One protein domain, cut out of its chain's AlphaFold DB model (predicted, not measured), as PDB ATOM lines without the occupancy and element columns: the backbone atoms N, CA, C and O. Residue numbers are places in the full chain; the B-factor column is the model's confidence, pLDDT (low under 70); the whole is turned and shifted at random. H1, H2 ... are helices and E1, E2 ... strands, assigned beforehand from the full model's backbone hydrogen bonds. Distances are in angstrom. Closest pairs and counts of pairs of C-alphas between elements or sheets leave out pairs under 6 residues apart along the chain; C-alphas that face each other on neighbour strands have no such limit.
ATOM      1  N   ARG A  74     165.250 250.992 196.998       93.88
ATOM      2  CA  ARG A  74     164.211 249.959 196.983       93.88
ATOM      3  C   ARG A  74     164.428 249.016 195.822       93.88
ATOM      4  O   ARG A  74     164.755 249.429 194.715       93.88
ATOM      5  N   VAL A  75     164.211 247.738 196.091       93.19
ATOM      6  CA  VAL A  75     164.387 246.662 195.123       93.19
ATOM      7  C   VAL A  75     163.177 245.755 195.226       93.19
ATOM      8  O   VAL A  75     162.826 245.304 196.314       93.19
ATOM      9  N   TYR A  76     162.546 245.500 194.091       94.50
ATOM     10  CA  TYR A  76     161.366 244.665 193.956       94.50
ATOM     11  C   TYR A  76     161.638 243.601 192.905       94.50
ATOM     12  O   TYR A  76     162.045 243.912 191.787       94.50
ATOM     13  N   VAL A  77     161.376 242.349 193.249       94.75
ATOM     14  CA  VAL A  77     161.485 241.223 192.324       94.75
ATOM     15  C   VAL A  77     160.086 240.697 192.037       94.75
ATOM     16  O   VAL A  77     159.319 240.424 192.957       94.75
ATOM     17  N   TYR A  78     159.753 240.558 190.756       94.75
ATOM     18  CA  TYR A  78     158.472 240.037 190.288       94.75
ATOM     19  C   TYR A  78     158.680 238.705 189.571       94.75
ATOM     20  O   TYR A  78     159.460 238.629 188.622       94.75
ATOM     21  N   GLY A  79     157.962 237.666 189.995       92.06
ATOM     22  CA  GLY A  79     158.016 236.337 189.386       92.06
ATOM     23  C   GLY A  79     158.137 235.210 190.418       92.06
ATOM     24  O   GLY A  79     157.867 235.437 191.599       92.06
ATOM     25  N   PRO A  80     158.543 234.000 189.994       92.25
ATOM     26  CA  PRO A  80     159.033 233.673 188.652       92.25
ATOM     27  C   PRO A  80     157.918 233.740 187.596       92.25
ATOM     28  O   PRO A  80     156.815 233.239 187.798       92.25
ATOM     29  N   ASN A  81     158.213 234.355 186.452       92.38
ATOM     30  CA  ASN A  81     157.288 234.538 185.339       92.38
ATOM     31  C   ASN A  81     157.571 233.518 184.233       92.38
ATOM     32  O   ASN A  81     158.718 233.326 183.824       92.38
ATOM     33  N   LYS A  82     156.510 232.911 183.697       92.38
ATOM     34  CA  LYS A  82     156.573 232.099 182.476       92.38
ATOM     35  C   LYS A  82     156.638 233.043 181.279       92.38
ATOM     36  O   LYS A  82     155.637 233.658 180.924       92.38
ATOM     37  N   VAL A  83     157.819 233.171 180.682       90.88
ATOM     38  CA  VAL A  83     158.076 234.091 179.566       90.88
ATOM     39  C   VAL A  83     157.566 233.498 178.259       90.88
ATOM     40  O   VAL A  83     156.922 234.186 177.470       90.88
ATOM     41  N   LYS A  84     157.841 232.210 178.018       91.50
ATOM     42  CA  LYS A  84     157.448 231.535 176.779       91.50
ATOM     43  C   LYS A  84     157.404 230.022 176.926       91.50
ATOM     44  O   LYS A  84     158.199 229.457 177.665       91.50
ATOM     45  N   ASN A  85     156.527 229.383 176.154       91.88
ATOM     46  CA  ASN A  85     156.410 227.931 176.047       91.88
ATOM     47  C   ASN A  85     156.417 227.511 174.578       91.88
ATOM     48  O   ASN A  85     155.765 228.147 173.750       91.88
ATOM     49  N   TRP A  86     157.144 226.444 174.255       92.00
ATOM     50  CA  TRP A  86     157.188 225.878 172.908       92.00
ATOM     51  C   TRP A  86     157.469 224.379 172.954       92.00
ATOM     52  O   TRP A  86     157.793 223.799 173.994       92.00
ATOM     53  N   ILE A  87     157.287 223.738 171.805       87.06
ATOM     54  CA  ILE A  87     157.465 222.300 171.638       87.06
ATOM     55  C   ILE A  87     158.551 222.064 170.600       87.06
ATOM     56  O   ILE A  87     158.565 222.718 169.560       87.06
ATOM     57  N   LYS A  88     159.436 221.107 170.868       83.69
ATOM     58  CA  LYS A  88     160.395 220.604 169.888       83.69
ATOM     59  C   LYS A  88     160.131 219.128 169.628       83.69
ATOM     60  O   LYS A  88     160.160 218.328 170.563       83.69
ATOM     61  N   ARG A  89     159.881 218.772 168.370       84.00
ATOM     62  CA  ARG A  89     159.785 217.385 167.915       84.00
ATOM     63  C   ARG A  89     161.111 216.928 167.336       84.00
ATOM     64  O   ARG A  89     161.702 217.602 166.498       84.00
ATOM     65  N   THR A  90     161.558 215.764 167.773       77.00
ATOM     66  CA  THR A  90     162.717 215.080 167.214       77.00
ATOM     67  C   THR A  90     162.216 213.944 166.345       77.00
ATOM     68  O   THR A  90     161.431 213.106 166.789       77.00
ATOM     69  N   TRP A  91     162.681 213.916 165.104       78.94
ATOM     70  CA  TRP A  91     162.341 212.893 164.126       78.94
ATOM     71  C   TRP A  91     163.575 212.051 163.831       78.94
ATOM     72  O   TRP A  91     164.681 212.582 163.723       78.94
ATOM     73  N   ARG A  92     163.400 210.738 163.667       74.81
ATOM     74  CA  ARG A  92     164.475 209.838 163.233       74.81
ATOM     75  C   ARG A  92     164.035 209.077 161.994       74.81
ATOM     76  O   ARG A  92     162.922 208.562 161.929       74.81
ATOM     77  N   ARG A  93     164.943 208.938 161.030       74.12
ATOM     78  CA  ARG A  93     164.808 207.993 159.917       74.12
ATOM     79  C   ARG A  93     165.801 206.844 160.129       74.12
ATOM     80  O   ARG A  93     167.000 207.063 159.970       74.12
ATOM     81  N   PRO A  94     165.354 205.642 160.539       71.06
ATOM     82  CA  PRO A  94     166.223 204.478 160.625       71.06
ATOM     83  C   PRO A  94     166.826 204.144 159.260       71.06
ATOM     84  O   PRO A  94     166.170 204.362 158.234       71.06
ATOM     85  N   PRO A  95     168.033 203.559 159.226       67.81
ATOM     86  CA  PRO A  95     168.588 203.006 158.000       67.81
ATOM     87  C   PRO A  95     167.583 202.062 157.317       67.81
ATOM     88  O   PRO A  95     167.003 201.191 157.960       67.81
ATOM     89  N   GLY A  96     167.348 202.259 156.018       67.81
ATOM     90  CA  GLY A  96     166.439 201.428 155.216       67.81
ATOM     91  C   GLY A  96     164.948 201.789 155.293       67.81
ATOM     92  O   GLY A  96     164.153 201.164 154.598       67.81
ATOM     93  N   LYS A  97     164.547 202.794 156.084       70.19
ATOM     94  CA  LYS A  97     163.168 203.317 156.091       70.19
ATOM     95  C   LYS A  97     163.045 204.559 155.205       70.19
ATOM     96  O   LYS A  97     163.945 205.396 155.172       70.19
ATOM     97  N   VAL A  98     161.924 204.664 154.492       69.94
ATOM     98  CA  VAL A  98     161.613 205.792 153.594       69.94
ATOM     99  C   VAL A  98     161.108 206.995 154.392       69.94
ATOM    100  O   VAL A  98     161.526 208.127 154.146       69.94
ATOM    101  N   GLU A  99     160.287 206.734 155.410       77.81
ATOM    102  CA  GLU A  99     159.672 207.769 156.232       77.81
ATOM    103  C   GLU A  99     160.407 208.018 157.558       77.81
ATOM    104  O   GLU A  99     160.812 207.073 158.248       77.81
ATOM    105  N   PRO A 100     160.563 209.293 157.957       78.81
ATOM    106  CA  PRO A 100     160.948 209.636 159.314       78.81
ATOM    107  C   PRO A 100     159.775 209.422 160.275       78.81
ATOM    108  O   PRO A 100     158.649 209.832 160.002       78.81
ATOM    109  N   HIS A 101     160.055 208.832 161.434       76.38
ATOM    110  CA  HIS A 101     159.080 208.679 162.511       76.38
ATOM    111  C   HIS A 101     159.396 209.646 163.651       76.38
ATOM    112  O   HIS A 101     160.562 209.946 163.934       76.38
ATOM    113  N   LEU A 102     158.343 210.147 164.298       77.88
ATOM    114  CA  LEU A 102     158.470 210.975 165.489       77.88
ATOM    115  C   LEU A 102     159.050 210.108 166.604       77.88
ATOM    116  O   LEU A 102     158.475 209.076 166.942       77.88
ATOM    117  N   THR A 103     160.192 210.501 167.157       71.75
ATOM    118  CA  THR A 103     160.812 209.774 168.269       71.75
ATOM    119  C   THR A 103     160.486 210.437 169.590       71.75
ATOM    120  O   THR A 103     160.017 209.757 170.503       71.75
ATOM    121  N   TYR A 104     160.663 211.759 169.662       74.38
ATOM    122  CA  TYR A 104     160.504 212.523 170.893       74.38
ATOM    123  C   TYR A 104     159.734 213.820 170.671       74.38
ATOM    124  O   TYR A 104     159.895 214.494 169.656       74.38
ATOM    125  N   GLU A 105     158.938 214.204 171.660       81.06
ATOM    126  CA  GLU A 105     158.370 215.544 171.774       81.06
ATOM    127  C   GLU A 105     158.753 216.140 173.127       81.06
ATOM    128  O   GLU A 105     158.333 215.632 174.169       81.06
ATOM    129  N   THR A 106     159.527 217.224 173.100       80.88
ATOM    130  CA  THR A 106     160.008 217.916 174.296       80.88
ATOM    131  C   THR A 106     159.264 219.229 174.487       80.88
ATOM    132  O   THR A 106     159.307 220.112 173.628       80.88
ATOM    133  N   LYS A 107     158.606 219.377 175.640       86.12
ATOM    134  CA  LYS A 107     157.983 220.635 176.073       86.12
ATOM    135  C   LYS A 107     159.005 221.496 176.803       86.12
ATOM    136  O   LYS A 107     159.557 221.069 177.821       86.12
ATOM    137  N   LEU A 108     159.229 222.690 176.273       88.81
ATOM    138  CA  LEU A 108     160.198 223.658 176.766       88.81
ATOM    139  C   LEU A 108     159.463 224.868 177.340       88.81
ATOM    140  O   LEU A 108     158.464 225.321 176.777       88.81
ATOM    141  N   GLU A 109     159.966 225.366 178.461       91.38
ATOM    142  CA  GLU A 109     159.399 226.505 179.176       91.38
ATOM    143  C   GLU A 109     160.512 227.459 179.612       91.38
ATOM    144  O   GLU A 109     161.433 227.068 180.326       91.38
ATOM    145  N   ARG A 110     160.433 228.717 179.179       93.00
ATOM    146  CA  ARG A 110     161.365 229.784 179.548       93.00
ATOM    147  C   ARG A 110     160.806 230.545 180.743       93.00
ATOM    148  O   ARG A 110     159.700 231.084 180.670       93.00
ATOM    149  N   ILE A 111     161.573 230.593 181.828       94.00
ATOM    150  CA  ILE A 111     161.188 231.218 183.099       94.00
ATOM    151  C   ILE A 111     162.257 232.216 183.530       94.00
ATOM    152  O   ILE A 111     163.449 231.943 183.401       94.00
ATOM    153  N   GLY A 112     161.839 233.358 184.071       93.25
ATOM    154  CA  GLY A 112     162.738 234.341 184.671       93.25
ATOM    155  C   GLY A 112     162.011 235.271 185.633       93.25
ATOM    156  O   GLY A 112     160.821 235.104 185.896       93.25
ATOM    157  N   TYR A 113     162.732 236.254 186.150       95.62
ATOM    158  CA  TYR A 113     162.191 237.297 187.017       95.62
ATOM    159  C   TYR A 113     162.273 238.651 186.319       95.62
ATOM    160  O   TYR A 113     163.132 238.864 185.469       95.62
ATOM    161  N   ASP A 114     161.427 239.585 186.732       95.81
ATOM    162  CA  ASP A 114     161.679 240.999 186.484       95.81
ATOM    163  C   ASP A 114     162.194 241.652 187.765       95.81
ATOM    164  O   ASP A 114     161.691 241.383 188.858       95.81
ATOM    165  N   LEU A 115     163.153 242.557 187.621       95.25
ATOM    166  CA  LEU A 115     163.684 243.368 188.704       95.25
ATOM    167  C   LEU A 115     163.253 244.814 188.492       95.25
ATOM    168  O   LEU A 115     163.491 245.389 187.435       95.25
ATOM    169  N   LYS A 116     162.647 245.419 189.506       95.31
ATOM    170  CA  LYS A 116     162.455 246.864 189.569       95.31
ATOM    171  C   LYS A 116     163.285 247.423 190.702       95.31
ATOM    172  O   LYS A 116     163.235 246.906 191.815       95.31
ATOM    173  N   TYR A 117     163.986 248.507 190.438       93.50
ATOM    174  CA  TYR A 117     164.680 249.264 191.466       93.50
ATOM    175  C   TYR A 117     164.213 250.722 191.453       93.50
ATOM    176  O   TYR A 117     163.627 251.206 190.479       93.50
ATOM    177  N   ASP A 118     164.382 251.391 192.585       94.38
ATOM    178  CA  ASP A 118     163.981 252.778 192.812       94.38
ATOM    179  C   ASP A 118     165.031 253.426 193.718       94.38
ATOM    180  O   ASP A 118     165.215 253.017 194.871       94.38
ATOM    181  N   ASN A 119     165.782 254.370 193.147       94.12
ATOM    182  CA  ASN A 119     166.851 255.082 193.830       94.12
ATOM    183  C   ASN A 119     166.320 256.405 194.393       94.12
ATOM    184  O   ASN A 119     166.199 257.384 193.669       94.12
ATOM    185  N   GLN A 120     166.060 256.439 195.698       92.62
ATOM    186  CA  GLN A 120     165.658 257.631 196.457       92.62
ATOM    187  C   GLN A 120     166.708 257.988 197.515       92.62
ATOM    188  O   GLN A 120     166.387 258.517 198.580       92.62
ATOM    189  N   THR A 121     167.974 257.654 197.252       89.88
ATOM    190  CA  THR A 121     169.078 257.870 198.200       89.88
ATOM    191  C   THR A 121     169.480 259.338 198.333       89.88
ATOM    192  O   THR A 121     170.161 259.706 199.286       89.88
ATOM    193  N   GLY A 122     169.063 260.195 197.397       89.25
ATOM    194  CA  GLY A 122     169.563 261.562 197.263       89.25
ATOM    195  C   GLY A 122     170.920 261.645 196.559       89.25
ATOM    196  O   GLY A 122     171.497 262.732 196.503       89.25
ATOM    197  N   PHE A 123     171.427 260.525 196.031       90.94
ATOM    198  CA  PHE A 123     172.713 260.423 195.348       90.94
ATOM    199  C   PHE A 123     172.587 259.634 194.044       90.94
ATOM    200  O   PHE A 123     171.835 258.660 193.952       90.94
ATOM    201  N   ASP A 124     173.378 260.027 193.050       91.50
ATOM    202  CA  ASP A 124     173.646 259.177 191.896       91.50
ATOM    203  C   ASP A 124     174.593 258.065 192.356       91.50
ATOM    204  O   ASP A 124     175.678 258.335 192.876       91.50
ATOM    205  N   LEU A 125     174.159 256.812 192.235       91.44
ATOM    206  CA  LEU A 125     174.939 255.666 192.685       91.44
ATOM    207  C   LEU A 125     175.820 255.174 191.542       91.44
ATOM    208  O   LEU A 125     175.320 254.731 190.509       91.44
ATOM    209  N   GLU A 126     177.130 255.227 191.732       89.44
ATOM    210  CA  GLU A 126     178.105 254.793 190.731       89.44
ATOM    211  C   GLU A 126     178.529 253.336 190.952       89.44
ATOM    212  O   GLU A 126     178.607 252.865 192.084       89.44
ATOM    213  N   ASN A 127     178.857 252.621 189.873       89.19
ATOM    214  CA  ASN A 127     179.423 251.264 189.919       89.19
ATOM    215  C   ASN A 127     178.548 250.238 190.664       89.19
ATOM    216  O   ASN A 127     179.046 249.399 191.425       89.19
ATOM    217  N   VAL A 128     177.235 250.283 190.434       91.31
ATOM    218  CA  VAL A 128     176.300 249.312 191.008       91.31
ATOM    219  C   VAL A 128     176.337 248.024 190.191       91.31
ATOM    220  O   VAL A 128     176.158 248.024 188.974       91.31
ATOM    221  N   GLN A 129     176.544 246.900 190.870       93.38
ATOM    222  CA  GLN A 129     176.517 245.569 190.268       93.38
ATOM    223  C   GLN A 129     175.352 244.768 190.822       93.38
ATOM    224  O   GLN A 129     175.194 244.645 192.037       93.38
ATOM    225  N   ILE A 130     174.579 244.160 189.932       93.56
ATOM    226  CA  ILE A 130     173.499 243.246 190.278       93.56
ATOM    227  C   ILE A 130     173.917 241.847 189.844       93.56
ATOM    228  O   ILE A 130     173.936 241.520 188.663       93.56
ATOM    229  N   LYS A 131     174.267 241.008 190.814       95.44
ATOM    230  CA  LYS A 131     174.625 239.605 190.610       95.44
ATOM    231  C   LYS A 131     173.469 238.735 191.048       95.44
ATOM    232  O   LYS A 131     172.896 238.971 192.105       95.44
ATOM    233  N   TYR A 132     173.135 237.704 190.291       95.19
ATOM    234  CA  TYR A 132     172.105 236.762 190.719       95.19
ATOM    235  C   TYR A 132     172.385 235.353 190.227       95.19
ATOM    236  O   TYR A 132     172.980 235.159 189.173       95.19
ATOM    237  N   CYS A 133     171.951 234.370 191.006       95.00
ATOM    238  CA  CYS A 133     171.981 232.964 190.631       95.00
ATOM    239  C   CYS A 133     170.548 232.459 190.499       95.00
ATOM    240  O   CYS A 133     169.774 232.588 191.445       95.00
ATOM    241  N   LEU A 134     170.208 231.881 189.349       94.75
ATOM    242  CA  LEU A 134     168.952 231.170 189.122       94.75
ATOM    243  C   LEU A 134     169.165 229.680 189.381       94.75
ATOM    244  O   LEU A 134     170.130 229.089 188.888       94.75
ATOM    245  N   PHE A 135     168.242 229.073 190.117       94.31
ATOM    246  CA  PHE A 135     168.306 227.677 190.522       94.31
ATOM    247  C   PHE A 135     167.120 226.916 189.956       94.31
ATOM    248  O   PHE A 135     165.965 227.327 190.091       94.31
ATOM    249  N   TYR A 136     167.397 225.774 189.344       92.62
ATOM    250  CA  TYR A 136     166.369 224.854 188.878       92.62
ATOM    251  C   TYR A 136     166.875 223.422 188.971       92.62
ATOM    252  O   TYR A 136     168.078 223.176 188.912       92.62
ATOM    253  N   ASN A 137     165.963 222.466 189.107       90.31
ATOM    254  CA  ASN A 137     166.310 221.062 188.973       90.31
ATOM    255  C   ASN A 137     165.924 220.537 187.595       90.31
ATOM    256  O   ASN A 137     164.906 220.917 187.015       90.31
ATOM    257  N   GLN A 138     166.754 219.641 187.081       85.62
ATOM    258  CA  GLN A 138     166.448 218.855 185.902       85.62
ATOM    259  C   GLN A 138     166.614 217.394 186.280       85.62
ATOM    260  O   GLN A 138     167.717 216.919 186.542       85.62
ATOM    261  N   ALA A 139     165.502 216.672 186.312       82.12
ATOM    262  CA  ALA A 139     165.562 215.244 186.534       82.12
ATOM    263  C   ALA A 139     166.015 214.529 185.252       82.12
ATOM    264  O   ALA A 139     165.562 214.856 184.149       82.12
ATOM    265  N   ARG A 140     166.890 213.537 185.416       78.12
ATOM    266  CA  ARG A 140     167.370 212.660 184.348       78.12
ATOM    267  C   ARG A 140     167.399 211.201 184.780       78.12
ATOM    268  O   ARG A 140     167.275 210.884 185.958       78.12
ATOM    269  N   PHE A 141     167.532 210.304 183.815       71.31
ATOM    270  CA  PHE A 141     167.805 208.899 184.106       71.31
ATOM    271  C   PHE A 141     169.318 208.686 184.198       71.31
ATOM    272  O   PHE A 141     170.034 209.032 183.257       71.31
ATOM    273  N   ASP A 142     169.794 208.155 185.320       71.69
ATOM    274  CA  ASP A 142     171.177 207.725 185.506       71.69
ATOM    275  C   ASP A 142     171.315 206.288 184.992       71.69
ATOM    276  O   ASP A 142     170.786 205.350 185.582       71.69
ATOM    277  N   TRP A 143     172.012 206.119 183.868       68.75
ATOM    278  CA  TRP A 143     172.209 204.816 183.227       68.75
ATOM    279  C   TRP A 143     173.178 203.902 183.978       68.75
ATOM    280  O   TRP A 143     173.137 202.699 183.757       68.75
ATOM    281  N   PHE A 144     174.028 204.440 184.855       73.19
ATOM    282  CA  PHE A 144     174.961 203.626 185.638       73.19
ATOM    283  C   PHE A 144     174.283 202.987 186.845       73.19
ATOM    284  O   PHE A 144     174.645 201.884 187.245       73.19
ATOM    285  N   LYS A 145     173.317 203.695 187.433       75.44
ATOM    286  CA  LYS A 145     172.546 203.231 188.594       75.44
ATOM    287  C   LYS A 145     171.164 202.698 188.226       75.44
ATOM    288  O   LYS A 145     170.482 202.168 189.088       75.44
ATOM    289  N   GLU A 146     170.761 202.866 186.967       74.31
ATOM    290  CA  GLU A 146     169.430 202.541 186.442       74.31
ATOM    291  C   GLU A 146     168.275 203.212 187.214       74.31
ATOM    292  O   GLU A 146     167.156 202.704 187.279       74.31
ATOM    293  N   GLU A 147     168.525 204.401 187.763       75.56
ATOM    294  CA  GLU A 147     167.588 205.130 188.619       75.56
ATOM    295  C   GLU A 147     167.366 206.572 188.143       75.56
ATOM    296  O   GLU A 147     168.098 207.127 187.319       75.56
ATOM    297  N   ARG A 148     166.316 207.217 188.664       72.56
ATOM    298  CA  ARG A 148     166.074 208.644 188.428       72.56
ATOM    299  C   ARG A 148     167.020 209.471 189.298       72.56
ATOM    300  O   ARG A 148     166.891 209.471 190.517       72.56
ATOM    301  N   ALA A 149     167.881 210.253 188.659       78.56
ATOM    302  CA  ALA A 149     168.689 211.278 189.302       78.56
ATOM    303  C   ALA A 149     168.050 212.663 189.124       78.56
ATOM    304  O   ALA A 149     167.334 212.929 188.153       78.56
ATOM    305  N   VAL A 150     168.302 213.563 190.072       82.94
ATOM    306  CA  VAL A 150     167.870 214.960 190.006       82.94
ATOM    307  C   VAL A 150     169.104 215.831 190.136       82.94
ATOM    308  O   VAL A 150     169.703 215.882 191.205       82.94
ATOM    309  N   ASP A 151     169.473 216.511 189.054       85.25
ATOM    310  CA  ASP A 151     170.591 217.446 189.081       85.25
ATOM    311  C   ASP A 151     170.056 218.847 189.385       85.25
ATOM    312  O   ASP A 151     169.146 219.338 188.704       85.25
ATOM    313  N   ILE A 152     170.627 219.503 190.393       89.12
ATOM    314  CA  ILE A 152     170.413 220.931 190.633       89.12
ATOM    315  C   ILE A 152     171.370 221.695 189.724       89.12
ATOM    316  O   ILE A 152     172.565 221.410 189.672       89.12
ATOM    317  N   LYS A 153     170.831 222.659 188.985       89.88
ATOM    318  CA  LYS A 153     171.588 223.535 188.101       89.88
ATOM    319  C   LYS A 153     171.545 224.954 188.640       89.88
ATOM    320  O   LYS A 153     170.468 225.484 188.921       89.88
ATOM    321  N   THR A 154     172.724 225.559 188.709       92.38
ATOM    322  CA  THR A 154     172.928 226.952 189.102       92.38
ATOM    323  C   THR A 154     173.367 227.756 187.889       92.38
ATOM    324  O   THR A 154     174.204 227.316 187.100       92.38
ATOM    325  N   ARG A 155     172.768 228.931 187.718       92.75
ATOM    326  CA  ARG A 155     172.980 229.810 186.570       92.75
ATOM    327  C   ARG A 155     173.263 231.228 187.050       92.75
ATOM    328  O   ARG A 155     172.349 231.936 187.465       92.75
ATOM    329  N   SER A 156     174.535 231.607 187.029       93.75
ATOM    330  CA  SER A 156     175.047 232.894 187.501       93.75
ATOM    331  C   SER A 156     174.919 233.982 186.438       93.75
ATOM    332  O   SER A 156     175.226 233.773 185.268       93.75
ATOM    333  N   CYS A 157     174.477 235.159 186.860       93.56
ATOM    334  CA  CYS A 157     174.187 236.305 186.010       93.56
ATOM    335  C   CYS A 157     174.759 237.585 186.618       93.56
ATOM    336  O   CYS A 157     174.935 237.683 187.837       93.56
ATOM    337  N   LEU A 158     175.002 238.575 185.763       93.62
ATOM    338  CA  LEU A 158     175.560 239.868 186.132       93.62
ATOM    339  C   LEU A 158     174.940 240.966 185.268       93.62
ATOM    340  O   LEU A 158     175.062 240.912 184.052       93.62
ATOM    341  N   GLU A 159     174.371 241.982 185.909       91.19
ATOM    342  CA  GLU A 159     174.073 243.279 185.298       91.19
ATOM    343  C   GLU A 159     174.977 244.337 185.939       91.19
ATOM    344  O   GLU A 159     175.105 244.393 187.168       91.19
ATOM    345  N   ASN A 160     175.606 245.181 185.121       90.62
ATOM    346  CA  ASN A 160     176.461 246.270 185.588       90.62
ATOM    347  C   ASN A 160     175.841 247.613 185.217       90.62
ATOM    348  O   ASN A 160     175.497 247.840 184.059       90.62
ATOM    349  N   PHE A 161     175.787 248.520 186.185       89.19
ATOM    350  CA  PHE A 161     175.330 249.886 185.997       89.19
ATOM    351  C   PHE A 161     176.465 250.840 186.342       89.19
ATOM    352  O   PHE A 161     176.953 250.863 187.473       89.19
ATOM    353  N   THR A 162     176.882 251.641 185.363       88.06
ATOM    354  CA  THR A 162     177.900 252.673 185.587       88.06
ATOM    355  C   THR A 162     177.375 253.735 186.542       88.06
ATOM    356  O   THR A 162     178.067 254.102 187.484       88.06
ATOM    357  N   ILE A 163     176.144 254.201 186.309       90.19
ATOM    358  CA  ILE A 163     175.469 255.216 187.117       90.19
ATOM    359  C   ILE A 163     173.989 254.844 187.208       90.19
ATOM    360  O   ILE A 163     173.340 254.636 186.182       90.19
ATOM    361  N   LEU A 164     173.459 254.788 188.427       91.44
ATOM    362  CA  LEU A 164     172.030 254.773 188.719       91.44
ATOM    363  C   LEU A 164     171.634 256.156 189.250       91.44
ATOM    364  O   LEU A 164     171.955 256.465 190.403       91.44
ATOM    365  N   PRO A 165     170.960 256.996 188.446       92.06
ATOM    366  CA  PRO A 165     170.623 258.356 188.856       92.06
ATOM    367  C   PRO A 165     169.708 258.386 190.084       92.06
ATOM    368  O   PRO A 165     168.948 257.445 190.327       92.06
ATOM    369  N   ASN A 166     169.767 259.464 190.862       92.81
ATOM    370  CA  ASN A 166     168.791 259.719 191.917       92.81
ATOM    371  C   ASN A 166     167.389 259.977 191.334       92.81
ATOM    372  O   ASN A 166     167.244 260.462 190.214       92.81
ATOM    373  N   ASP A 167     166.355 259.668 192.119       91.00
ATOM    374  CA  ASP A 167     164.934 259.757 191.757       91.00
ATOM    375  C   ASP A 167     164.584 258.973 190.477       91.00
ATOM    376  O   ASP A 167     163.615 259.271 189.775       91.00
ATOM    377  N   PHE A 168     165.381 257.945 190.175       90.88
ATOM    378  CA  PHE A 168     165.198 257.078 189.022       90.88
ATOM    379  C   PHE A 168     164.602 255.737 189.440       90.88
ATOM    380  O   PHE A 168     165.065 255.087 190.381       90.88
ATOM    381  N   SER A 169     163.594 255.297 188.688       92.88
ATOM    382  CA  SER A 169     163.029 253.963 188.821       92.88
ATOM    383  C   SER A 169     162.928 253.298 187.462       92.88
ATOM    384  O   SER A 169     162.358 253.851 186.522       92.88
ATOM    385  N   GLU A 170     163.433 252.073 187.387       91.88
ATOM    386  CA  GLU A 170     163.407 251.267 186.177       91.88
ATOM    387  C   GLU A 170     163.017 249.833 186.507       91.88
ATOM    388  O   GLU A 170     163.291 249.317 187.594       91.88
ATOM    389  N   LYS A 171     162.344 249.201 185.546       94.56
ATOM    390  CA  LYS A 171     162.037 247.779 185.555       94.56
ATOM    391  C   LYS A 171     162.787 247.118 184.403       94.56
ATOM    392  O   LYS A 171     162.545 247.459 183.250       94.56
ATOM    393  N   ILE A 172     163.626 246.143 184.725       93.69
ATOM    394  CA  ILE A 172     164.375 245.328 183.771       93.69
ATOM    395  C   ILE A 172     163.898 243.876 183.847       93.69
ATOM    396  O   ILE A 172     163.552 243.378 184.922       93.69
ATOM    397  N   SER A 173     163.885 243.182 182.712       93.62
ATOM    398  CA  SER A 173     163.693 241.730 182.695       93.62
ATOM    399  C   SER A 173     165.040 241.053 182.883       93.62
ATOM    400  O   SER A 173     165.971 241.304 182.120       93.62
ATOM    401  N   LEU A 174     165.146 240.211 183.911       93.50
ATOM    402  CA  LEU A 174     166.357 239.446 184.167       93.50
ATOM    403  C   LEU A 174     166.482 238.297 183.168       93.50
ATOM    404  O   LEU A 174     165.519 237.878 182.515       93.50
ATOM    405  N   LYS A 175     167.692 237.750 183.085       92.69
ATOM    406  CA  LYS A 175     167.985 236.572 182.283       92.69
ATOM    407  C   LYS A 175     167.084 235.403 182.687       92.69
ATOM    408  O   LYS A 175     166.665 235.262 183.835       92.69
ATOM    409  N   THR A 176     166.770 234.558 181.715       92.88
ATOM    410  CA  THR A 176     165.809 233.460 181.860       92.88
ATOM    411  C   THR A 176     166.495 232.109 181.743       92.88
ATOM    412  O   THR A 176     167.423 231.970 180.952       92.88
ATOM    413  N   VAL A 177     165.971 231.087 182.412       92.75
ATOM    414  CA  VAL A 177     166.364 229.686 182.199       92.75
ATOM    415  C   VAL A 177     165.319 228.942 181.375       92.75
ATOM    416  O   VAL A 177     164.134 229.278 181.406       92.75
ATOM    417  N   VAL A 178     165.755 227.903 180.657       91.12
ATOM    418  CA  VAL A 178     164.872 227.016 179.891       91.12
ATOM    419  C   VAL A 178     164.725 225.678 180.610       91.12
ATOM    420  O   VAL A 178     165.672 224.897 180.732       91.12
ATOM    421  N   LEU A 179     163.509 225.399 181.063       90.06
ATOM    422  CA  LEU A 179     163.112 224.135 181.660       90.06
ATOM    423  C   LEU A 179     162.667 223.144 180.582       90.06
ATOM    424  O   LEU A 179     161.913 223.488 179.670       90.06
ATOM    425  N   ARG A 180     163.108 221.888 180.703       86.94
ATOM    426  CA  ARG A 180     162.669 220.769 179.857       86.94
ATOM    427  C   ARG A 180     161.682 219.933 180.669       86.94
ATOM    428  O   ARG A 180     162.088 219.115 181.490       86.94
ATOM    429  N   ASN A 181     160.388 220.189 180.483       72.44
ATOM    430  CA  ASN A 181     159.332 219.721 181.389       72.44
ATOM    431  C   ASN A 181     158.815 218.316 181.072       72.44
ATOM    432  O   ASN A 181     158.337 217.613 181.962       72.44
ATOM    433  N   LYS A 182     158.822 217.910 179.802       67.44
ATOM    434  CA  LYS A 182     158.277 216.607 179.423       67.44
ATOM    435  C   LYS A 182     158.821 216.156 178.088       67.44
ATOM    436  O   LYS A 182     158.694 216.898 177.121       67.44
ATOM    437  N   GLU A 183     159.340 214.940 178.059       65.81
ATOM    438  CA  GLU A 183     159.702 214.220 176.847       65.81
ATOM    439  C   GLU A 183     158.699 213.075 176.640       65.81
ATOM    440  O   GLU A 183     158.578 212.171 177.469       65.81
ATOM    441  N   HIS A 184     157.914 213.144 175.565       65.88
ATOM    442  CA  HIS A 184     157.030 212.060 175.140       65.88
ATOM    443  C   HIS A 184     157.730 211.216 174.081       65.88
ATOM    444  O   HIS A 184     158.103 211.743 173.038       65.88
ATOM    445  N   MET A 185     157.877 209.916 174.341       64.00
ATOM    446  CA  MET A 185     158.476 208.962 173.408       64.00
ATOM    447  C   MET A 185     157.382 208.221 172.640       64.00
ATOM    448  O   MET A 185     156.471 207.667 173.257       64.00
ATOM    449  N   TYR A 186     157.487 208.198 171.313       61.69
ATOM    450  CA  TYR A 186     156.470 207.598 170.441       61.69
ATOM    451  C   TYR A 186     156.872 206.226 169.867       61.69
ATOM    452  O   TYR A 186     155.994 205.495 169.415       61.69
ATOM    453  N   SER A 187     158.148 205.815 169.937       60.75
ATOM    454  CA  SER A 187     158.589 204.461 169.551       60.75
ATOM    455  C   SER A 187     159.470 203.804 170.624       60.75
ATOM    456  O   SER A 187     160.365 204.429 171.190       60.75
ATOM    457  N   ASN A 188     159.181 202.536 170.939       51.88
ATOM    458  CA  ASN A 188     159.764 201.788 172.062       51.88
ATOM    459  C   ASN A 188     160.633 200.613 171.586       51.88
ATOM    460  O   ASN A 188     160.536 199.501 172.101       51.88
ATOM    461  N   ASP A 189     161.468 200.848 170.578       55.22
ATOM    462  CA  ASP A 189     162.422 199.836 170.131       55.22
ATOM    463  C   ASP A 189     163.564 199.748 171.152       55.22
ATOM    464  O   ASP A 189     164.348 200.685 171.313       55.22
ATOM    465  N   GLY A 190     163.653 198.622 171.865       49.62
ATOM    466  CA  GLY A 190     164.532 198.435 173.029       49.62
ATOM    467  C   GLY A 190     166.026 198.716 172.802       49.62
ATOM    468  O   GLY A 190     166.730 199.031 173.755       49.62
ATOM    469  N   TRP A 191     166.508 198.687 171.555       45.53
ATOM    470  CA  TRP A 191     167.884 199.051 171.181       45.53
ATOM    471  C   TRP A 191     168.092 200.572 171.031       45.53
ATOM    472  O   TRP A 191     169.180 201.086 171.284       45.53
ATOM    473  N   MET A 192     167.036 201.327 170.701       47.84
ATOM    474  CA  MET A 192     167.065 202.797 170.603       47.84
ATOM    475  C   MET A 192     167.180 203.480 171.970       47.84
ATOM    476  O   MET A 192     167.467 204.674 172.064       47.84
ATOM    477  N   LEU A 193     166.988 202.708 173.041       48.38
ATOM    478  CA  LEU A 193     167.175 203.131 174.417       48.38
ATOM    479  C   LEU A 193     168.649 203.186 174.844       48.38
ATOM    480  O   LEU A 193     168.876 203.573 175.982       48.38
ATOM    481  N   VAL A 194     169.617 202.813 174.006       42.91
ATOM    482  CA  VAL A 194     171.027 202.708 174.424       42.91
ATOM    483  C   VAL A 194     171.912 203.736 173.708       42.91
ATOM    484  O   VAL A 194     172.633 204.474 174.371       42.91
ATOM    485  N   GLU A 195     171.799 203.882 172.383       41.59
ATOM    486  CA  GLU A 195     172.693 204.774 171.614       41.59
ATOM    487  C   GLU A 195     172.304 206.261 171.658       41.59
ATOM    488  O   GLU A 195     173.172 207.124 171.713       41.59
ATOM    489  N   CYS A 196     171.012 206.606 171.686       44.09
ATOM    490  CA  CYS A 196     170.581 208.014 171.693       44.09
ATOM    491  C   CYS A 196     170.660 208.691 173.079       44.09
ATOM    492  O   CYS A 196     170.169 209.806 173.242       44.09
ATOM    493  N   LYS A 197     171.216 208.025 174.099       48.25
ATOM    494  CA  LYS A 197     170.976 208.362 175.514       48.25
ATOM    495  C   LYS A 197     172.191 208.667 176.373       48.25
ATOM    496  O   LYS A 197     171.982 209.161 177.481       48.25
ATOM    497  N   GLN A 198     173.406 208.414 175.894       42.84
ATOM    498  CA  GLN A 198     174.604 208.759 176.663       42.84
ATOM    499  C   GLN A 198     174.810 210.279 176.741       42.84
ATOM    500  O   GLN A 198     175.042 210.782 177.836       42.84
ATOM    501  N   ASP A 199     174.571 211.015 175.649       41.25
ATOM    502  CA  ASP A 199     174.839 212.465 175.614       41.25
ATOM    503  C   ASP A 199     173.600 213.361 175.759       41.25
ATOM    504  O   ASP A 199     173.730 214.530 176.123       41.25
ATOM    505  N   GLN A 200     172.388 212.855 175.488       47.59
ATOM    506  CA  GLN A 200     171.182 213.699 175.469       47.59
ATOM    507  C   GLN A 200     170.252 213.536 176.671       47.59
ATOM    508  O   GLN A 200     169.445 214.430 176.886       47.59
ATOM    509  N   GLY A 201     170.411 212.492 177.496       48.84
ATOM    510  CA  GLY A 201     169.624 212.276 178.716       48.84
ATOM    511  C   GLY A 201     168.114 212.090 178.477       48.84
ATOM    512  O   GLY A 201     167.509 212.691 177.603       48.84
ATOM    513  N   ARG A 202     167.453 211.255 179.284       56.31
ATOM    514  CA  ARG A 202     165.984 211.320 179.391       56.31
ATOM    515  C   ARG A 202     165.641 212.535 180.233       56.31
ATOM    516  O   ARG A 202     166.062 212.554 181.388       56.31
ATOM    517  N   PHE A 203     164.882 213.499 179.722       58.56
ATOM    518  CA  PHE A 203     164.473 214.645 180.537       58.56
ATOM    519  C   PHE A 203     163.132 214.368 181.221       58.56
ATOM    520  O   PHE A 203     162.065 214.351 180.609       58.56
ATOM    521  N   PHE A 204     163.198 214.151 182.531       65.19
ATOM    522  CA  PHE A 204     162.038 214.153 183.418       65.19
ATOM    523  C   PHE A 204     161.657 215.600 183.771       65.19
ATOM    524  O   PHE A 204     162.482 216.495 183.574       65.19
ATOM    525  N   PRO A 205     160.447 215.849 184.312       72.44
ATOM    526  CA  PRO A 205     159.996 217.193 184.664       72.44
ATOM    527  C   PRO A 205     161.041 217.988 185.439       72.44
ATOM    528  O   PRO A 205     161.548 217.541 186.472       72.44
ATOM    529  N   ALA A 206     161.352 219.155 184.883       85.00
ATOM    530  CA  ALA A 206     162.160 220.186 185.494       85.00
ATOM    531  C   ALA A 206     161.285 221.081 186.365       85.00
ATOM    532  O   ALA A 206     160.125 221.328 186.039       85.00
ATOM    533  N   ASN A 207     161.853 221.592 187.451       88.62
ATOM    534  CA  ASN A 207     161.189 222.577 188.292       88.62
ATOM    535  C   ASN A 207     162.130 223.745 188.541       88.62
ATOM    536  O   ASN A 207     163.297 223.558 188.895       88.62
ATOM    537  N   PHE A 208     161.599 224.952 188.382       91.44
ATOM    538  CA  PHE A 208     162.277 226.148 188.849       91.44
ATOM    539  C   PHE A 208     162.277 226.152 190.381       91.44
ATOM    540  O   PHE A 208     161.235 225.911 190.987       91.44
ATOM    541  N   ILE A 209     163.438 226.387 190.991       93.44
ATOM    542  CA  ILE A 209     163.596 226.384 192.448       93.44
ATOM    543  C   ILE A 209     163.519 227.821 192.975       93.44
ATOM    544  O   ILE A 209     162.740 228.091 193.882       93.44
ATOM    545  N   GLY A 210     164.300 228.747 192.410       93.94
ATOM    546  CA  GLY A 210     164.359 230.119 192.914       93.94
ATOM    547  C   GLY A 210     165.537 230.935 192.392       93.94
ATOM    548  O   GLY A 210     166.209 230.557 191.432       93.94
ATOM    549  N   MET A 211     165.792 232.063 193.047       95.19
ATOM    550  CA  MET A 211     166.881 232.987 192.767       95.19
ATOM    551  C   MET A 211     167.509 233.514 194.061       95.19
ATOM    552  O   MET A 211     166.802 233.866 195.003       95.19
ATOM    553  N   ILE A 212     168.833 233.654 194.077       94.75
ATOM    554  CA  ILE A 212     169.540 234.503 195.047       94.75
ATOM    555  C   ILE A 212     170.011 235.747 194.302       94.75
ATOM    556  O   ILE A 212     170.642 235.629 193.254       94.75
ATOM    557  N   LEU A 213     169.706 236.925 194.837       94.50
ATOM    558  CA  LEU A 213     170.070 238.228 194.293       94.50
ATOM    559  C   LEU A 213     171.060 238.910 195.239       94.50
ATOM    560  O   LEU A 213     170.782 239.051 196.426       94.50
ATOM    561  N   ARG A 214     172.192 239.372 194.711       94.56
ATOM    562  CA  ARG A 214     173.192 240.190 195.398       94.56
ATOM    563  C   ARG A 214     173.385 241.493 194.645       94.56
ATOM    564  O   ARG A 214     173.913 241.504 193.539       94.56
ATOM    565  N   ILE A 215     173.004 242.599 195.265       93.75
ATOM    566  CA  ILE A 215     173.253 243.935 194.728       93.75
ATOM    567  C   ILE A 215     174.417 244.517 195.504       93.75
ATOM    568  O   ILE A 215     174.411 244.493 196.735       93.75
ATOM    569  N   SER A 216     175.420 245.022 194.798       93.44
ATOM    570  CA  SER A 216     176.590 245.606 195.425       93.44
ATOM    571  C   SER A 216     176.970 246.959 194.867       93.44
ATOM    572  O   SER A 216     176.835 247.195 193.672       93.44
ATOM    573  N   LEU A 217     177.502 247.793 195.750       92.50
ATOM    574  CA  LEU A 217     178.078 249.098 195.467       92.50
ATOM    575  C   LEU A 217     179.551 249.060 195.885       92.50
ATOM    576  O   LEU A 217     179.871 248.477 196.925       92.50
ATOM    577  N   ILE A 218     180.429 249.662 195.088       87.25
ATOM    578  CA  ILE A 218     181.828 249.888 195.464       87.25
ATOM    579  C   ILE A 218     181.949 251.353 195.870       87.25
ATOM    580  O   ILE A 218     181.603 252.235 195.088       87.25
ATOM    581  N   ASP A 219     182.390 251.603 197.099       81.75
ATOM    582  CA  ASP A 219     182.626 252.962 197.577       81.75
ATOM    583  C   ASP A 219     183.948 253.547 197.042       81.75
ATOM    584  O   ASP A 219     184.751 252.875 196.392       81.75
ATOM    585  N   SER A 220     184.186 254.823 197.336       76.62
ATOM    586  CA  SER A 220     185.408 255.554 196.964       76.62
ATOM    587  C   SER A 220     186.717 254.948 197.487       76.62
ATOM    588  O   SER A 220     187.764 255.211 196.907       76.62
ATOM    589  N   ASP A 221     186.683 254.171 198.573       75.62
ATOM    590  CA  ASP A 221     187.866 253.492 199.119       75.62
ATOM    591  C   ASP A 221     188.032 252.069 198.558       75.62
ATOM    592  O   ASP A 221     188.980 251.364 198.907       75.62
ATOM    593  N   GLY A 222     187.113 251.629 197.696       77.69
ATOM    594  CA  GLY A 222     187.092 250.289 197.128       77.69
ATOM    595  C   GLY A 222     186.406 249.243 198.009       77.69
ATOM    596  O   GLY A 222     186.441 248.059 197.659       77.69
ATOM    597  N   ASN A 223     185.761 249.618 199.121       83.81
ATOM    598  CA  ASN A 223     185.003 248.642 199.898       83.81
ATOM    599  C   ASN A 223     183.704 248.290 199.178       83.81
ATOM    600  O   ASN A 223     182.963 249.137 198.678       83.81
ATOM    601  N   LYS A 224     183.410 246.991 199.166       87.25
ATOM    602  CA  LYS A 224     182.211 246.449 198.544       87.25
ATOM    603  C   LYS A 224     181.101 246.310 199.576       87.25
ATOM    604  O   LYS A 224     181.198 245.528 200.519       87.25
ATOM    605  N   ILE A 225     180.009 247.023 199.353       88.69
ATOM    606  CA  ILE A 225     178.779 246.915 200.135       88.69
ATOM    607  C   ILE A 225     177.842 245.981 199.393       88.69
ATOM    608  O   ILE A 225     177.632 246.170 198.203       88.69
ATOM    609  N   VAL A 226     177.274 244.983 200.072       91.25
ATOM    610  CA  VAL A 226     176.423 243.964 199.444       91.25
ATOM    611  C   VAL A 226     175.094 243.850 200.182       91.25
ATOM    612  O   VAL A 226     175.063 243.776 201.408       91.25
ATOM    613  N   ARG A 227     174.000 243.791 199.422       90.69
ATOM    614  CA  ARG A 227     172.663 243.401 199.873       90.69
ATOM    615  C   ARG A 227     172.289 242.092 199.201       90.69
ATOM    616  O   ARG A 227     172.217 242.039 197.976       90.69
ATOM    617  N   GLU A 228     172.064 241.054 199.997       92.12
ATOM    618  CA  GLU A 228     171.588 239.757 199.516       92.12
ATOM    619  C   GLU A 228     170.095 239.596 199.813       92.12
ATOM    620  O   GLU A 228     169.608 239.987 200.874       92.12
ATOM    621  N   THR A 229     169.350 239.024 198.875       91.50
ATOM    622  CA  THR A 229     167.949 238.639 199.065       91.50
ATOM    623  C   THR A 229     167.679 237.335 198.325       91.50
ATOM    624  O   THR A 229     168.238 237.097 197.252       91.50
ATOM    625  N   LYS A 230     166.839 236.479 198.903       92.56
ATOM    626  CA  LYS A 230     166.487 235.167 198.355       92.56
ATOM    627  C   LYS A 230     165.036 235.175 197.896       92.56
ATOM    628  O   LYS A 230     164.211 235.849 198.497       92.56
ATOM    629  N   TYR A 231     164.748 234.445 196.826       92.12
ATOM    630  CA  TYR A 231     163.416 234.334 196.248       92.12
ATOM    631  C   TYR A 231     163.160 232.874 195.856       92.12
ATOM    632  O   TYR A 231     163.838 232.379 194.956       92.12
ATOM    633  N   PRO A 232     162.191 232.170 196.464       91.00
ATOM    634  CA  PRO A 232     161.384 232.591 197.615       91.00
ATOM    635  C   PRO A 232     162.220 232.764 198.901       91.00
ATOM    636  O   PRO A 232     163.390 232.384 198.944       91.00
ATOM    637  N   ASP A 233     161.636 233.353 199.947       86.56
ATOM    638  CA  ASP A 233     162.345 233.635 201.209       86.56
ATOM    639  C   ASP A 233     162.857 232.359 201.908       86.56
ATOM    640  O   ASP A 233     163.869 232.389 202.608       86.56
ATOM    641  N   ASP A 234     162.182 231.227 201.690       84.69
ATOM    642  CA  ASP A 234     162.502 229.900 202.226       84.69
ATOM    643  C   ASP A 234     163.435 229.076 201.320       84.69
ATOM    644  O   ASP A 234     163.610 227.873 201.528       84.69
ATOM    645  N   LEU A 235     164.060 229.709 200.322       87.00
ATOM    646  CA  LEU A 235     165.007 229.054 199.425       87.00
ATOM    647  C   LEU A 235     166.125 228.351 200.222       87.00
ATOM    648  O   LEU A 235     166.825 228.980 201.023       87.00
ATOM    649  N   SER A 236     166.287 227.045 199.969       74.81
ATOM    650  CA  SER A 236     167.187 226.155 200.716       74.81
ATOM    651  C   SER A 236     168.595 226.732 200.904       74.81
ATOM    652  O   SER A 236     169.187 227.299 199.982       74.81
ATOM    653  N   ILE A 237     169.144 226.537 202.105       62.00
ATOM    654  CA  ILE A 237     170.498 226.959 202.495       62.00
ATOM    655  C   ILE A 237     171.582 226.178 201.738       62.00
ATOM    656  O   ILE A 237     172.680 226.698 201.564       62.00
ATOM    657  N   ASP A 238     171.266 224.987 201.227       77.19
ATOM    658  CA  ASP A 238     172.246 224.092 200.599       77.19
ATOM    659  C   ASP A 238     172.543 224.433 199.125       77.19
ATOM    660  O   ASP A 238     173.303 223.731 198.460       77.19
ATOM    661  N   LEU A 239     171.934 225.491 198.576       85.56
ATOM    662  CA  LEU A 239     172.197 225.927 197.206       85.56
ATOM    663  C   LEU A 239     173.504 226.722 197.129       85.56
ATOM    664  O   LEU A 239     173.654 227.778 197.744       85.56
ATOM    665  N   GLU A 240     174.438 226.225 196.325       84.88
ATOM    666  CA  GLU A 240     175.754 226.833 196.161       84.88
ATOM    667  C   GLU A 240     175.681 228.124 195.331       84.88
ATOM    668  O   GLU A 240     175.232 228.131 194.181       84.88
ATOM    669  N   TRP A 241     176.151 229.229 195.917       89.69
ATOM    670  CA  TRP A 241     176.371 230.477 195.192       89.69
ATOM    671  C   TRP A 241     177.592 230.345 194.281       89.69
ATOM    672  O   TRP A 241     178.706 230.139 194.761       89.69
ATOM    673  N   ILE A 242     177.393 230.554 192.981       91.38
ATOM    674  CA  ILE A 242     178.474 230.589 191.996       91.38
ATOM    675  C   ILE A 242     178.715 232.044 191.601       91.38
ATOM    676  O   ILE A 242     177.815 232.721 191.103       91.38
ATOM    677  N   GLU A 243     179.934 232.537 191.816       90.94
ATOM    678  CA  GLU A 243     180.276 233.907 191.435       90.94
ATOM    679  C   GLU A 243     180.246 234.053 189.898       90.94
ATOM    680  O   GLU A 243     180.864 233.243 189.196       90.94
ATOM    681  N   PRO A 244     179.551 235.067 189.347       91.25
ATOM    682  CA  PRO A 244     179.535 235.305 187.909       91.25
ATOM    683  C   PRO A 244     180.941 235.587 187.359       91.25
ATOM    684  O   PRO A 244     181.646 236.470 187.857       91.25
ATOM    685  N   SER A 245     181.322 234.865 186.310       88.38
ATOM    686  CA  SER A 245     182.575 234.983 185.566       88.38
ATOM    687  C   SER A 245     182.294 234.910 184.063       88.38
ATOM    688  O   SER A 245     181.239 234.442 183.639       88.38
ATOM    689  N   LEU A 246     183.243 235.339 183.229       83.31
ATOM    690  CA  LEU A 246     183.085 235.274 181.768       83.31
ATOM    691  C   LEU A 246     182.779 233.850 181.263       83.31
ATOM    692  O   LEU A 246     182.080 233.691 180.272       83.31
ATOM    693  N   GLU A 247     183.245 232.824 181.973       83.25
ATOM    694  CA  GLU A 247     183.056 231.418 181.604       83.25
ATOM    695  C   GLU A 247     181.649 230.884 181.914       83.25
ATOM    696  O   GLU A 247     181.229 229.888 181.329       83.25
ATOM    697  N   ASN A 248     180.917 231.515 182.839       85.69
ATOM    698  CA  ASN A 248     179.627 231.012 183.324       85.69
ATOM    699  C   ASN A 248     178.442 231.949 183.051       85.69
ATOM    700  O   ASN A 248     177.313 231.613 183.414       85.69
ATOM    701  N   LEU A 249     178.685 233.092 182.405       87.56
ATOM    702  CA  LEU A 249     177.651 234.051 182.029       87.56
ATOM    703  C   LEU A 249     176.898 233.644 180.763       87.56
ATOM    704  O   LEU A 249     175.714 233.944 180.665       87.56
ATOM    705  N   GLU A 250     177.539 232.958 179.817       86.25
ATOM    706  CA  GLU A 250     176.907 232.503 178.573       86.25
ATOM    707  C   GLU A 250     176.481 231.041 178.674       86.25
ATOM    708  O   GLU A 250     177.255 230.168 179.074       86.25
ATOM    709  N   TRP A 251     175.233 230.747 178.306       85.56
ATOM    710  CA  TRP A 251     174.704 229.391 178.345       85.56
ATOM    711  C   TRP A 251     174.215 228.971 176.966       85.56
ATOM    712  O   TRP A 251     173.598 229.744 176.241       85.56
ATOM    713  N   ALA A 252     174.379 227.690 176.640       81.88
ATOM    714  CA  ALA A 252     173.853 227.127 175.395       81.88
ATOM    715  C   ALA A 252     172.336 227.357 175.215       81.88
ATOM    716  O   ALA A 252     171.851 227.470 174.092       81.88
ATOM    717  N   ASP A 253     171.592 227.452 176.324       82.25
ATOM    718  CA  ASP A 253     170.143 227.679 176.318       82.25
ATOM    719  C   ASP A 253     169.759 229.129 175.940       82.25
ATOM    720  O   ASP A 253     168.616 229.369 175.546       82.25
ATOM    721  N   ASP A 254     170.693 230.087 175.983       81.81
ATOM    722  CA  ASP A 254     170.438 231.483 175.594       81.81
ATOM    723  C   ASP A 254     170.172 231.620 174.094       81.81
ATOM    724  O   ASP A 254     169.344 232.424 173.671       81.81
ATOM    725  N   LEU A 255     170.838 230.782 173.296       80.75
ATOM    726  CA  LEU A 255     170.723 230.743 171.838       80.75
ATOM    727  C   LEU A 255     169.572 229.851 171.362       80.75
ATOM    728  O   LEU A 255     169.367 229.684 170.155       80.75
ATOM    729  N   LEU A 256     168.835 229.229 172.286       81.81
ATOM    730  CA  LEU A 256     167.779 228.309 171.911       81.81
ATOM    731  C   LEU A 256     166.613 229.086 171.296       81.81
ATOM    732  O   LEU A 256     166.043 229.987 171.909       81.81
ATOM    733  N   ASN A 257     166.267 228.734 170.060       78.25
ATOM    734  CA  ASN A 257     165.179 229.377 169.344       78.25
ATOM    735  C   ASN A 257     163.838 228.981 169.971       78.25
ATOM    736  O   ASN A 257     163.442 227.814 169.923       78.25
ATOM    737  N   ASP A 258     163.115 229.963 170.500       83.19
ATOM    738  CA  ASP A 258     161.807 229.763 171.119       83.19
ATOM    739  C   ASP A 258     160.690 229.599 170.072       83.19
ATOM    740  O   ASP A 258     159.648 230.258 170.134       83.19
ATOM    741  N   LYS A 259     160.903 228.788 169.042       84.50
ATOM    742  CA  LYS A 259     159.878 228.477 168.047       84.50
ATOM    743  C   LYS A 259     159.442 227.040 168.230       84.50
ATOM    744  O   LYS A 259     160.267 226.145 168.396       84.50
ATOM    745  N   THR A 260     158.130 226.838 168.189       83.44
ATOM    746  CA  THR A 260     157.571 225.497 168.107       83.44
ATOM    747  C   THR A 260     158.028 224.880 166.794       83.44
ATOM    748  O   THR A 260     157.671 225.375 165.728       83.44
ATOM    749  N   ASP A 261     158.829 223.825 166.888       79.38
ATOM    750  CA  ASP A 261     159.293 223.055 165.744       79.38
ATOM    751  C   ASP A 261     158.652 221.674 165.801       79.38
ATOM    752  O   ASP A 261     159.004 220.817 166.617       79.38
ATOM    753  N   ILE A 262     157.644 221.506 164.954       79.94
ATOM    754  CA  ILE A 262     156.887 220.266 164.785       79.94
ATOM    755  C   ILE A 262     157.043 219.702 163.371       79.94
ATOM    756  O   ILE A 262     156.345 218.751 163.022       79.94
ATOM    757  N   THR A 263     157.940 220.287 162.573       80.88
ATOM    758  CA  THR A 263     158.083 220.017 161.140       80.88
ATOM    759  C   THR A 263     158.612 218.603 160.935       80.88
ATOM    760  O   THR A 263     159.669 218.257 161.466       80.88
TER     761      THR A 263
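AT A GLANCE: This is residues 74 to 263 of the 281 residues of an uncharacterized protein of Verrucomicrobia bacterium (UniProt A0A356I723). Two long, twisted sheets lie face to face as an elongated sandwich, E1, E2, E5 and E6 in one and E4, E3, E7 and E8 in the other. Along the chain the strands change sheet at the links E2 to E3, E4 to E5 and E6 to E7, and after E8 a long stretch with no named element, residues 232 to 251, leads to the short helix H2, which only grazes the first sheet. The printed part has 190 residues, in the order E1 E2 E3 E4 E5 E6 H1 E7 E8 H2, and is mostly strand. The first sheet is branched, and the second runs E4 E3 E7 E8, all antiparallel. The whole is a loose rod, with a radius of gyration of the C-alphas of 21.0 A and spans of 72 by 35 by 28 A.

HOW THE PARTS SIT: E1, residues 74 to 92, and E2, residues 101 to 119, form an antiparallel hairpin, with N 76 and O 116 2.8 A apart, within hydrogen-bond range. On the other side of E2 from E1 lie E5, residues 168 to 173, with N 115 and O 172 at 2.8 A, and E6, residues 177 to 185, with N 107 and O 182 at 2.9 A. E3, residues 125 to 142, and E4, residues 147 to 164, form a hairpin, with N 130 and O 159 at 2.8 A. E7, residues 203 to 218, is the antiparallel neighbour of E3, with N 131 and O 214 at 2.8 A, and forms a hairpin with E8, residues 224 to 231, where N 213 and O 229 are 2.8 A apart. In this sandwich, two sheets face to face, the parts that face each other are 10.1 A centre to centre and the strands of the one stand at 29 degrees to those of the other. The closest C-alphas of E6 and E7 are those of Asn 181 and Pro 205, 4.2 A apart. H1, residues 192 to 195, is on neither sheet; H2, residues 252 to 255, grazes the first with residues 253 to 254. Both helices are too short for an O i to N i+4 pair, and in each the one O i to N i+3 pair is not within range.

IN THESE COORDINATES: E1 begins with C-alpha 74 at (164.211, 249.959, 196.983) and is 52.4 A long. E2 is 56.5 A, E3 48.6 A, E4 49.8 A and E7 42.0 A. E3 bends by 51 degrees at residue 139, E4 by 66 degrees at 161 and E7 by 58 degrees at 206. H2 ends with C-alpha 255 at (170.723, 230.743, 171.838).

THE WHOLE: The two C-alphas farthest apart, those of Gly 96 and Gly 122, are 73.4 A apart. The printed part has no cut, and the link E8 to H2 is long, with 20 residues. Mean pLDDT of the printed part is 82.6; residues 182 to 204 are among those under 70.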